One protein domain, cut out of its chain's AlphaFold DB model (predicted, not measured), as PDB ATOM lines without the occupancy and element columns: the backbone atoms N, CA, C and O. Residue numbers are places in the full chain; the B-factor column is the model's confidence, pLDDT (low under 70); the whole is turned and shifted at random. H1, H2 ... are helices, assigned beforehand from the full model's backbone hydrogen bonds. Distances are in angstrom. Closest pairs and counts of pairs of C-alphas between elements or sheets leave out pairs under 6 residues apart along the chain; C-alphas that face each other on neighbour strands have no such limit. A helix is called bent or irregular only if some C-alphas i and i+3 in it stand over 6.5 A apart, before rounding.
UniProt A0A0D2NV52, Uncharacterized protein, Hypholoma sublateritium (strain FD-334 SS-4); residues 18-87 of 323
ATOM      1  N   GLN A  18     167.699 219.094 117.673       67.31
ATOM      2  CA  GLN A  18     167.168 218.898 119.020       67.31
ATOM      3  C   GLN A  18     167.916 217.774 119.749       67.31
ATOM      4  O   GLN A  18     168.209 217.890 120.942       67.31
ATOM      5  N   GLU A  19     168.298 216.724 119.025       64.81
ATOM      6  CA  GLU A  19     169.110 215.630 119.554       64.81
ATOM      7  C   GLU A  19     170.557 216.078 119.819       64.81
ATOM      8  O   GLU A  19     171.087 215.838 120.908       64.81
ATOM      9  N   ALA A  20     171.141 216.875 118.918       63.50
ATOM     10  CA  ALA A  20     172.426 217.540 119.130       63.50
ATOM     11  C   ALA A  20     172.383 218.533 120.309       63.50
ATOM     12  O   ALA A  20     173.312 218.589 121.117       63.50
ATOM     13  N   ALA A  21     171.287 219.282 120.480       65.56
ATOM     14  CA  ALA A  21     171.103 220.179 121.623       65.56
ATOM     15  C   ALA A  21     170.970 219.418 122.954       65.56
ATOM     16  O   ALA A  21     171.471 219.872 123.986       65.56
ATOM     17  N   LYS A  22     170.331 218.242 122.946       65.62
ATOM     18  CA  LYS A  22     170.224 217.369 124.122       65.62
ATOM     19  C   LYS A  22     171.564 216.699 124.440       65.62
ATOM     20  O   LYS A  22     171.917 216.592 125.613       65.62
ATOM     21  N   ALA A  23     172.339 216.327 123.420       61.78
ATOM     22  CA  ALA A  23     173.696 215.801 123.563       61.78
ATOM     23  C   ALA A  23     174.662 216.843 124.156       61.78
ATOM     24  O   ALA A  23     175.422 216.510 125.060       61.78
ATOM     25  N   ARG A  24     174.546 218.123 123.774       64.75
ATOM     26  CA  ARG A  24     175.335 219.244 124.341       64.75
ATOM     27  C   ARG A  24     175.159 219.455 125.849       64.75
ATOM     28  O   ARG A  24     175.977 220.111 126.487       64.75
ATOM     29  N   ARG A  25     174.085 218.922 126.441       71.06
ATOM     30  CA  ARG A  25     173.833 218.999 127.890       71.06
ATOM     31  C   ARG A  25     174.363 217.791 128.659       71.06
ATOM     32  O   ARG A  25     174.388 217.831 129.889       71.06
ATOM     33  N   LYS A  26     174.764 216.716 127.975       81.12
ATOM     34  CA  LYS A  26     175.222 215.489 128.626       81.12
ATOM     35  C   LYS A  26     176.704 215.614 128.960       81.12
ATOM     36  O   LYS A  26     177.565 215.546 128.095       81.12
ATOM     37  N   LEU A  27     176.982 215.789 130.245       90.06
ATOM     38  CA  LEU A  27     178.319 215.621 130.799       90.06
ATOM     39  C   LEU A  27     178.766 214.162 130.577       90.06
ATOM     40  O   LEU A  27     177.961 213.250 130.792       90.06
ATOM     41  N   THR A  28     179.997 213.931 130.124       93.88
ATOM     42  CA  THR A  28     180.551 212.573 129.976       93.88
ATOM     43  C   THR A  28     180.875 211.979 131.350       93.88
ATOM     44  O   THR A  28     180.947 212.717 132.334       93.88
ATOM     45  N   GLU A  29     181.072 210.659 131.449       93.75
ATOM     46  CA  GLU A  29     181.467 210.055 132.734       93.75
ATOM     47  C   GLU A  29     182.802 210.577 133.281       93.75
ATOM     48  O   GLU A  29     182.848 210.944 134.456       93.75
ATOM     49  N   PRO A  30     183.864 210.726 132.465       95.94
ATOM     50  CA  PRO A  30     185.096 211.359 132.929       95.94
ATOM     51  C   PRO A  30     184.860 212.783 133.444       95.94
ATOM     52  O   PRO A  30     185.421 213.172 134.464       95.94
ATOM     53  N   GLY A  31     183.988 213.550 132.774       95.62
ATOM     54  CA  GLY A  31     183.617 214.896 133.206       95.62
ATOM     55  C   GLY A  31     182.861 214.906 134.534       95.62
ATOM     56  O   GLY A  31     183.157 215.734 135.390       95.62
ATOM     57  N   ARG A  32     181.922 213.971 134.736       94.88
ATOM     58  CA  ARG A  32     181.220 213.787 136.019       94.88
ATOM     59  C   ARG A  32     182.192 213.476 137.140       94.88
ATOM     60  O   ARG A  32     182.163 214.166 138.152       94.88
ATOM     61  N   LYS A  33     183.067 212.492 136.930       95.56
ATOM     62  CA  LYS A  33     184.055 212.075 137.923       95.56
ATOM     63  C   LYS A  33     185.006 213.214 138.292       95.56
ATOM     64  O   LYS A  33     185.207 213.469 139.467       95.56
ATOM     65  N   LEU A  34     185.499 213.974 137.312       96.69
ATOM     66  CA  LEU A  34     186.383 215.115 137.571       96.69
ATOM     67  C   LEU A  34     185.705 216.197 138.426       96.69
ATOM     68  O   LEU A  34     186.328 216.742 139.336       96.69
ATOM     69  N   ILE A  35     184.442 216.527 138.134       94.94
ATOM     70  CA  ILE A  35     183.691 217.500 138.938       94.94
ATOM     71  C   ILE A  35     183.440 216.945 140.343       94.94
ATOM     72  O   ILE A  35     183.603 217.692 141.301       94.94
ATOM     73  N   GLN A  36     183.079 215.663 140.462       93.19
ATOM     74  CA  GLN A  36     182.886 214.982 141.741       93.19
ATOM     75  C   GLN A  36     184.151 215.052 142.600       93.19
ATOM     76  O   GLN A  36     184.098 215.601 143.692       93.19
ATOM     77  N   ASP A  37     185.291 214.605 142.070       94.19
ATOM     78  CA  ASP A  37     186.576 214.585 142.774       94.19
ATOM     79  C   ASP A  37     186.993 216.000 143.218       94.19
ATOM     80  O   ASP A  37     187.487 216.202 144.328       94.19
ATOM     81  N   TYR A  38     186.761 217.011 142.368       93.94
ATOM     82  CA  TYR A  38     187.040 218.407 142.714       93.94
ATOM     83  C   TYR A  38     186.121 218.917 143.825       93.94
ATOM     84  O   TYR A  38     186.575 219.603 144.739       93.94
ATOM     85  N   VAL A  39     184.827 218.600 143.744       91.25
ATOM     86  CA  VAL A  39     183.868 218.958 144.785       91.25
ATOM     87  C   VAL A  39     184.241 218.251 146.073       91.25
ATOM     88  O   VAL A  39     184.423 218.947 147.049       91.25
ATOM     89  N   ASP A  40     184.462 216.945 146.103       88.94
ATOM     90  CA  ASP A  40     184.788 216.225 147.339       88.94
ATOM     91  C   ASP A  40     186.098 216.734 147.974       88.94
ATOM     92  O   ASP A  40     186.171 216.913 149.191       88.94
ATOM     93  N   SER A  41     187.087 217.108 147.153       90.62
ATOM     94  CA  SER A  41     188.329 217.737 147.619       90.62
ATOM     95  C   SER A  41     188.139 219.137 148.225       90.62
ATOM     96  O   SER A  41     188.915 219.513 149.101       90.62
ATOM     97  N   VAL A  42     187.168 219.933 147.761       86.25
ATOM     98  CA  VAL A  42     186.946 221.328 148.211       86.25
ATOM     99  C   VAL A  42     185.817 221.427 149.253       86.25
ATOM    100  O   VAL A  42     185.890 222.208 150.205       86.25
ATOM    101  N   HIS A  43     184.771 220.617 149.094       70.81
ATOM    102  CA  HIS A  43     183.551 220.550 149.906       70.81
ATOM    103  C   HIS A  43     183.681 219.695 151.156       70.81
ATOM    104  O   HIS A  43     182.800 219.813 152.009       70.81
ATOM    105  N   GLY A  44     184.784 218.968 151.360       68.38
ATOM    106  CA  GLY A  44     185.144 218.486 152.699       68.38
ATOM    107  C   GLY A  44     185.089 219.597 153.769       68.38
ATOM    108  O   GLY A  44     184.891 219.320 154.946       68.38
ATOM    109  N   HIS A  45     185.160 220.870 153.354       60.31
ATOM    110  CA  HIS A  45     185.069 222.051 154.215       60.31
ATOM    111  C   HIS A  45     183.735 222.825 154.146       60.31
ATOM    112  O   HIS A  45     183.645 223.929 154.678       60.31
ATOM    113  N   GLY A  46     182.696 222.319 153.464       73.25
ATOM    114  CA  GLY A  46     181.381 222.983 153.382       73.25
ATOM    115  C   GLY A  46     181.369 224.341 152.656       73.25
ATOM    116  O   GLY A  46     180.382 225.081 152.714       73.25
ATOM    117  N   ARG A  47     182.456 224.695 151.962       86.25
ATOM    118  CA  ARG A  47     182.627 225.982 151.277       86.25
ATOM    119  C   ARG A  47     181.949 225.972 149.904       86.25
ATOM    120  O   ARG A  47     182.025 225.006 149.157       86.25
ATOM    121  N   LYS A  48     181.306 227.081 149.525       86.88
ATOM    122  CA  LYS A  48     180.799 227.274 148.153       86.88
ATOM    123  C   LYS A  48     181.954 227.647 147.219       86.88
ATOM    124  O   LYS A  48     182.700 228.566 147.547       86.88
ATOM    125  N   LEU A  49     182.043 227.004 146.049       91.19
ATOM    126  CA  LEU A  49     183.044 227.358 145.037       91.19
ATOM    127  C   LEU A  49     182.884 228.820 144.591       91.19
ATOM    128  O   LEU A  49     181.780 229.272 144.249       91.19
ATOM    129  N   THR A  50     183.999 229.540 144.520       93.56
ATOM    130  CA  THR A  50     184.056 230.894 143.963       93.56
ATOM    131  C   THR A  50     183.763 230.880 142.458       93.56
ATOM    132  O   THR A  50     183.605 229.833 141.819       93.56
ATOM    133  N   LEU A  51     183.587 232.059 141.856       94.69
ATOM    134  CA  LEU A  51     183.388 232.151 140.405       94.69
ATOM    135  C   LEU A  51     184.645 231.721 139.633       94.69
ATOM    136  O   LEU A  51     184.522 231.088 138.587       94.69
ATOM    137  N   GLU A  52     185.828 232.050 140.147       96.00
ATOM    138  CA  GLU A  52     187.112 231.692 139.536       96.00
ATOM    139  C   GLU A  52     187.341 230.182 139.585       96.00
ATOM    140  O   GLU A  52     187.542 229.569 138.541       96.00
ATOM    141  N   GLU A  53     187.134 229.554 140.747       95.06
ATOM    142  CA  GLU A  53     187.211 228.093 140.908       95.06
ATOM    143  C   GLU A  53     186.264 227.365 139.937       95.06
ATOM    144  O   GLU A  53     186.630 226.367 139.315       95.06
ATOM    145  N   ARG A  54     185.052 227.900 139.725       96.44
ATOM    146  CA  ARG A  54     184.103 227.355 138.739       96.44
ATOM    147  C   ARG A  54     184.584 227.505 137.298       96.44
ATOM    148  O   ARG A  54     184.370 226.592 136.501       96.44
ATOM    149  N   LYS A  55     185.204 228.631 136.936       97.19
ATOM    150  CA  LYS A  55     185.777 228.828 135.593       97.19
ATOM    151  C   LYS A  55     186.953 227.881 135.354       97.19
ATOM    152  O   LYS A  55     187.073 227.329 134.264       97.19
ATOM    153  N   ASP A  56     187.777 227.652 136.365       97.19
ATOM    154  CA  ASP A  56     188.937 226.763 136.282       97.19
ATOM    155  C   ASP A  56     188.513 225.308 136.146       97.19
ATOM    156  O   ASP A  56     189.004 224.587 135.275       97.19
ATOM    157  N   LEU A  57     187.530 224.897 136.945       96.94
ATOM    158  CA  LEU A  57     186.907 223.589 136.828       96.94
ATOM    159  C   LEU A  57     186.279 223.393 135.444       96.94
ATOM    160  O   LEU A  57     186.463 222.343 134.832       96.94
ATOM    161  N   LEU A  58     185.603 224.414 134.906       97.38
ATOM    162  CA  LEU A  58     185.039 224.355 133.559       97.38
ATOM    163  C   LEU A  58     186.119 224.143 132.493       97.38
ATOM    164  O   LEU A  58     185.924 223.309 131.613       97.38
ATOM    165  N   ARG A  59     187.257 224.842 132.585       98.06
ATOM    166  CA  ARG A  59     188.387 224.655 131.659       98.06
ATOM    167  C   ARG A  59     188.905 223.217 131.692       98.06
ATOM    168  O   ARG A  59     189.119 222.622 130.638       98.06
ATOM    169  N   LYS A  60     189.030 222.625 132.887       97.62
ATOM    170  CA  LYS A  60     189.412 221.212 133.045       97.62
ATOM    171  C   LYS A  60     188.379 220.278 132.417       97.62
ATOM    172  O   LYS A  60     188.749 219.408 131.638       97.62
ATOM    173  N   VAL A  61     187.088 220.493 132.673       97.19
ATOM    174  CA  VAL A  61     186.010 219.688 132.076       97.19
ATOM    175  C   VAL A  61     186.014 219.798 130.550       97.19
ATOM    176  O   VAL A  61     185.900 218.784 129.872       97.19
ATOM    177  N   GLN A  62     186.188 220.997 129.992       96.25
ATOM    178  CA  GLN A  62     186.203 221.220 128.542       96.25
ATOM    179  C   GLN A  62     187.412 220.591 127.836       96.25
ATOM    180  O   GLN A  62     187.304 220.278 126.653       96.25
ATOM    181  N   SER A  63     188.524 220.365 128.545       96.94
ATOM    182  CA  SER A  63     189.679 219.630 128.007       96.94
ATOM    183  C   SER A  63     189.430 218.127 127.826       96.94
ATOM    184  O   SER A  63     190.195 217.460 127.132       96.94
ATOM    185  N   LEU A  64     188.356 217.580 128.411       96.75
ATOM    186  CA  LEU A  64     188.000 216.172 128.254       96.75
ATOM    187  C   LEU A  64     187.268 215.920 126.922       96.75
ATOM    188  O   LEU A  64     186.422 216.724 126.505       96.75
ATOM    189  N   PRO A  65     187.518 214.769 126.269       94.44
ATOM    190  CA  PRO A  65     186.853 214.421 125.020       94.44
ATOM    191  C   PRO A  65     185.334 214.334 125.222       94.44
ATOM    192  O   PRO A  65     184.839 213.694 126.150       94.44
ATOM    193  N   GLY A  66     184.582 215.017 124.352       91.56
ATOM    194  CA  GLY A  66     183.116 215.084 124.405       91.56
ATOM    195  C   GLY A  66     182.534 216.164 125.329       91.56
ATOM    196  O   GLY A  66     181.327 216.394 125.294       91.56
ATOM    197  N   CYS A  67     183.358 216.882 126.100       93.94
ATOM    198  CA  CYS A  67     182.908 217.925 127.031       93.94
ATOM    199  C   CYS A  67     183.159 219.367 126.559       93.94
ATOM    200  O   CYS A  67     182.802 220.303 127.271       93.94
ATOM    201  N   ALA A  68     183.703 219.575 125.358       93.56
ATOM    202  CA  ALA A  68     184.049 220.906 124.842       93.56
ATOM    203  C   ALA A  68     182.864 221.895 124.799       93.56
ATOM    204  O   ALA A  68     183.045 223.100 124.936       93.56
ATOM    205  N   SER A  69     181.635 221.389 124.639       91.81
ATOM    206  CA  SER A  69     180.413 222.210 124.607       91.81
ATOM    207  C   SER A  69     179.775 222.448 125.982       91.81
ATOM    208  O   SER A  69     178.742 223.115 126.076       91.81
ATOM    209  N   TYR A  70     180.363 221.914 127.056       94.19
ATOM    210  CA  TYR A  70     179.831 222.092 128.400       94.19
ATOM    211  C   TYR A  70     180.002 223.552 128.837       94.19
ATOM    212  O   TYR A  70     181.092 224.111 128.753       94.19
ATOM    213  N   GLY A  71     178.914 224.190 129.268       94.94
ATOM    214  CA  GLY A  71     178.897 225.606 129.636       94.94
ATOM    215  C   GLY A  71     178.922 225.844 131.146       94.94
ATOM    216  O   GLY A  71     178.477 225.006 131.933       94.94
ATOM    217  N   LEU A  72     179.348 227.043 131.550       95.62
ATOM    218  CA  LEU A  72     179.375 227.481 132.955       95.62
ATOM    219  C   LEU A  72     177.997 227.403 133.633       95.62
ATOM    220  O   LEU A  72     177.896 227.092 134.821       95.62
ATOM    221  N   GLN A  73     176.929 227.671 132.879       93.62
ATOM    222  CA  GLN A  73     175.558 227.585 133.379       93.62
ATOM    223  C   GLN A  73     175.173 226.140 133.726       93.62
ATOM    224  O   GLN A  73     174.597 225.905 134.785       93.62
ATOM    225  N   ASN A  74     175.561 225.171 132.887       93.44
ATOM    226  CA  ASN A  74     175.330 223.749 133.149       93.44
ATOM    227  C   ASN A  74     176.143 223.277 134.359       93.44
ATOM    228  O   ASN A  74     175.597 222.582 135.209       93.44
ATOM    229  N   LEU A  75     177.401 223.719 134.478       94.81
ATOM    230  CA  LEU A  75     178.243 223.442 135.646       94.81
ATOM    231  C   LEU A  75     177.627 224.003 136.933       94.81
ATOM    232  O   LEU A  75     177.563 223.316 137.947       94.81
ATOM    233  N   THR A  76     177.137 225.242 136.894       94.06
ATOM    234  CA  THR A  76     176.498 225.880 138.052       94.06
ATOM    235  C   THR A  76     175.229 225.137 138.461       94.06
ATOM    236  O   THR A  76     175.023 224.898 139.648       94.06
ATOM    237  N   LEU A  77     174.405 224.730 137.491       91.81
ATOM    238  CA  LEU A  77     173.208 223.934 137.749       91.81
ATOM    239  C   LEU A  77     173.561 222.555 138.323       91.81
ATOM    240  O   LEU A  77     172.917 222.102 139.265       91.81
ATOM    241  N   TRP A  78     174.602 221.908 137.794       92.38
ATOM    242  CA  TRP A  78     175.096 220.636 138.311       92.38
ATOM    243  C   TRP A  78     175.550 220.778 139.764       92.38
ATOM    244  O   TRP A  78     175.094 220.013 140.603       92.38
ATOM    245  N   LEU A  79     176.348 221.801 140.095       91.88
ATOM    246  CA  LEU A  79     176.816 222.056 141.463       91.88
ATOM    247  C   LEU A  79     175.660 222.342 142.431       91.88
ATOM    248  O   LEU A  79     175.684 221.872 143.565       91.88
ATOM    249  N   GLN A  80     174.638 223.084 141.997       88.94
ATOM    250  CA  GLN A  80     173.438 223.338 142.804       88.94
ATOM    251  C   GLN A  80     172.652 222.052 143.075       88.94
ATOM    252  O   GLN A  80     172.295 221.780 144.219       88.94
ATOM    253  N   ASN A  81     172.417 221.244 142.038       88.25
ATOM    254  CA  ASN A  81     171.716 219.970 142.177       88.25
ATOM    255  C   ASN A  81     172.522 218.984 143.030       88.25
ATOM    256  O   ASN A  81     171.964 218.306 143.884       88.25
ATOM    257  N   HIS A  82     173.838 218.945 142.847       82.94
ATOM    258  CA  HIS A  82     174.739 218.091 143.605       82.94
ATOM    259  C   HIS A  82     174.776 218.468 145.090       82.94
ATOM    260  O   HIS A  82     174.683 217.597 145.945       82.94
ATOM    261  N   GLN A  83     174.812 219.765 145.418       78.44
ATOM    262  CA  GLN A  83     174.677 220.238 146.802       78.44
ATOM    263  C   GLN A  83     173.315 219.898 147.422       78.44
ATOM    264  O   GLN A  83     173.210 219.834 148.641       78.44
ATOM    265  N   TYR A  84     172.267 219.716 146.618       61.31
ATOM    266  CA  TYR A  84     170.959 219.300 147.119       61.31
ATOM    267  C   TYR A  84     170.905 217.792 147.391       61.31
ATOM    268  O   TYR A  84     170.370 217.382 148.415       61.31
ATOM    269  N   ILE A  85     171.486 216.984 146.499       66.88
ATOM    270  CA  ILE A  85     171.478 215.515 146.584       66.88
ATOM    271  C   ILE A  85     172.451 215.008 147.657       66.88
ATOM    272  O   ILE A  85     172.104 214.104 148.405       66.88
ATOM    273  N   ASN A  86     173.636 215.619 147.760       64.69
ATOM    274  CA  ASN A  86     174.705 215.205 148.675       64.69
ATOM    275  C   ASN A  86     174.780 216.034 149.958       64.69
ATOM    276  O   ASN A  86     175.770 215.961 150.685       64.69
ATOM    277  N   LYS A  87     173.733 216.801 150.293       56.91
ATOM    278  CA  LYS A  87     173.542 217.151 151.704       56.91
ATOM    279  C   LYS A  87     173.448 215.820 152.443       56.91
ATOM    280  O   LYS A  87     172.561 215.050 152.072       56.91
TER     281      LYS A  87
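This is residues 18 to 87 of the 323 residues of an uncharacterized protein of Hypholoma sublateritium (strain FD-334 SS-4) (UniProt A0A0D2NV52). Two helices, H2 and H3, fold back on each other as a helical hairpin; a third, H4, packs with its first residues on H3 and runs off about perpendicular to it, and a short helix, H1, lies away from these three at one end of the long axis. The centres of H2, H3 and H4 make a triangle, and H1 touches no helix. You have 70 printed residues with four named helices, in the order H1, H2, H3, H4, and no named strand; the class is all helix. The whole is compact, with a radius of gyration of the C-alphas of 12.0 A, yet elongated in outline, spanning 38 by 23 by 20 A.

Start at C-alpha 18, at (167.168, 218.898, 119.020), where H1 begins; it holds residues 18 to 23 and is 8.5 A long from first to last C-alpha. Go on to C-alpha 29 at (181.467, 210.055, 132.734): from there H2, residues 29 to 43, the longest helix with 15 residues, runs 20.2 A. Next find H3, residues 51 to 62, which covers 16.4 A. Last comes H4, residues 72 to 85, 19.8 A long, which ends at C-alpha 85, at (171.478, 215.515, 146.584). No helix is bent.

Look first at the hairpin of H2 and H3. They touch, and their closest C-alphas are those of Gly 31 and Val 61, 5.5 A apart. They run opposite ways at a shallow tilt of 26 degrees, and H3 touches H2 with residues 57 to 61 alone. Now look at Leu 58 and Leu 72, the closest C-alphas of H3 and H4, 6.5 A apart. These two helices touch and are about perpendicular, at 77 degrees; H3 touches H4 with residues 54 to 58 alone, and H4 touches H3 with residues 72 to 76 alone. H2 and H4 are near each other, with 10 pairs of C-alphas within 10 A. H1 is apart from H2, H3 and H4. In H1, H2, H3 and H4 every O i to N i+4 pair is within hydrogen-bond range.

The two C-alphas farthest apart are those of Gln 18 and His 45, 39.6 A. The printed part runs from residue 18 to residue 87 and has no cut. The link from H1 to H2 is tight, with 5 residues; those from H2 to H3, with 7 residues, and from H3 to H4, with 9 residues, are short. The mean pLDDT of the printed part is 86.7; look for values under 70 at residues 18 to 24, 44 to 45 and 84 to 87.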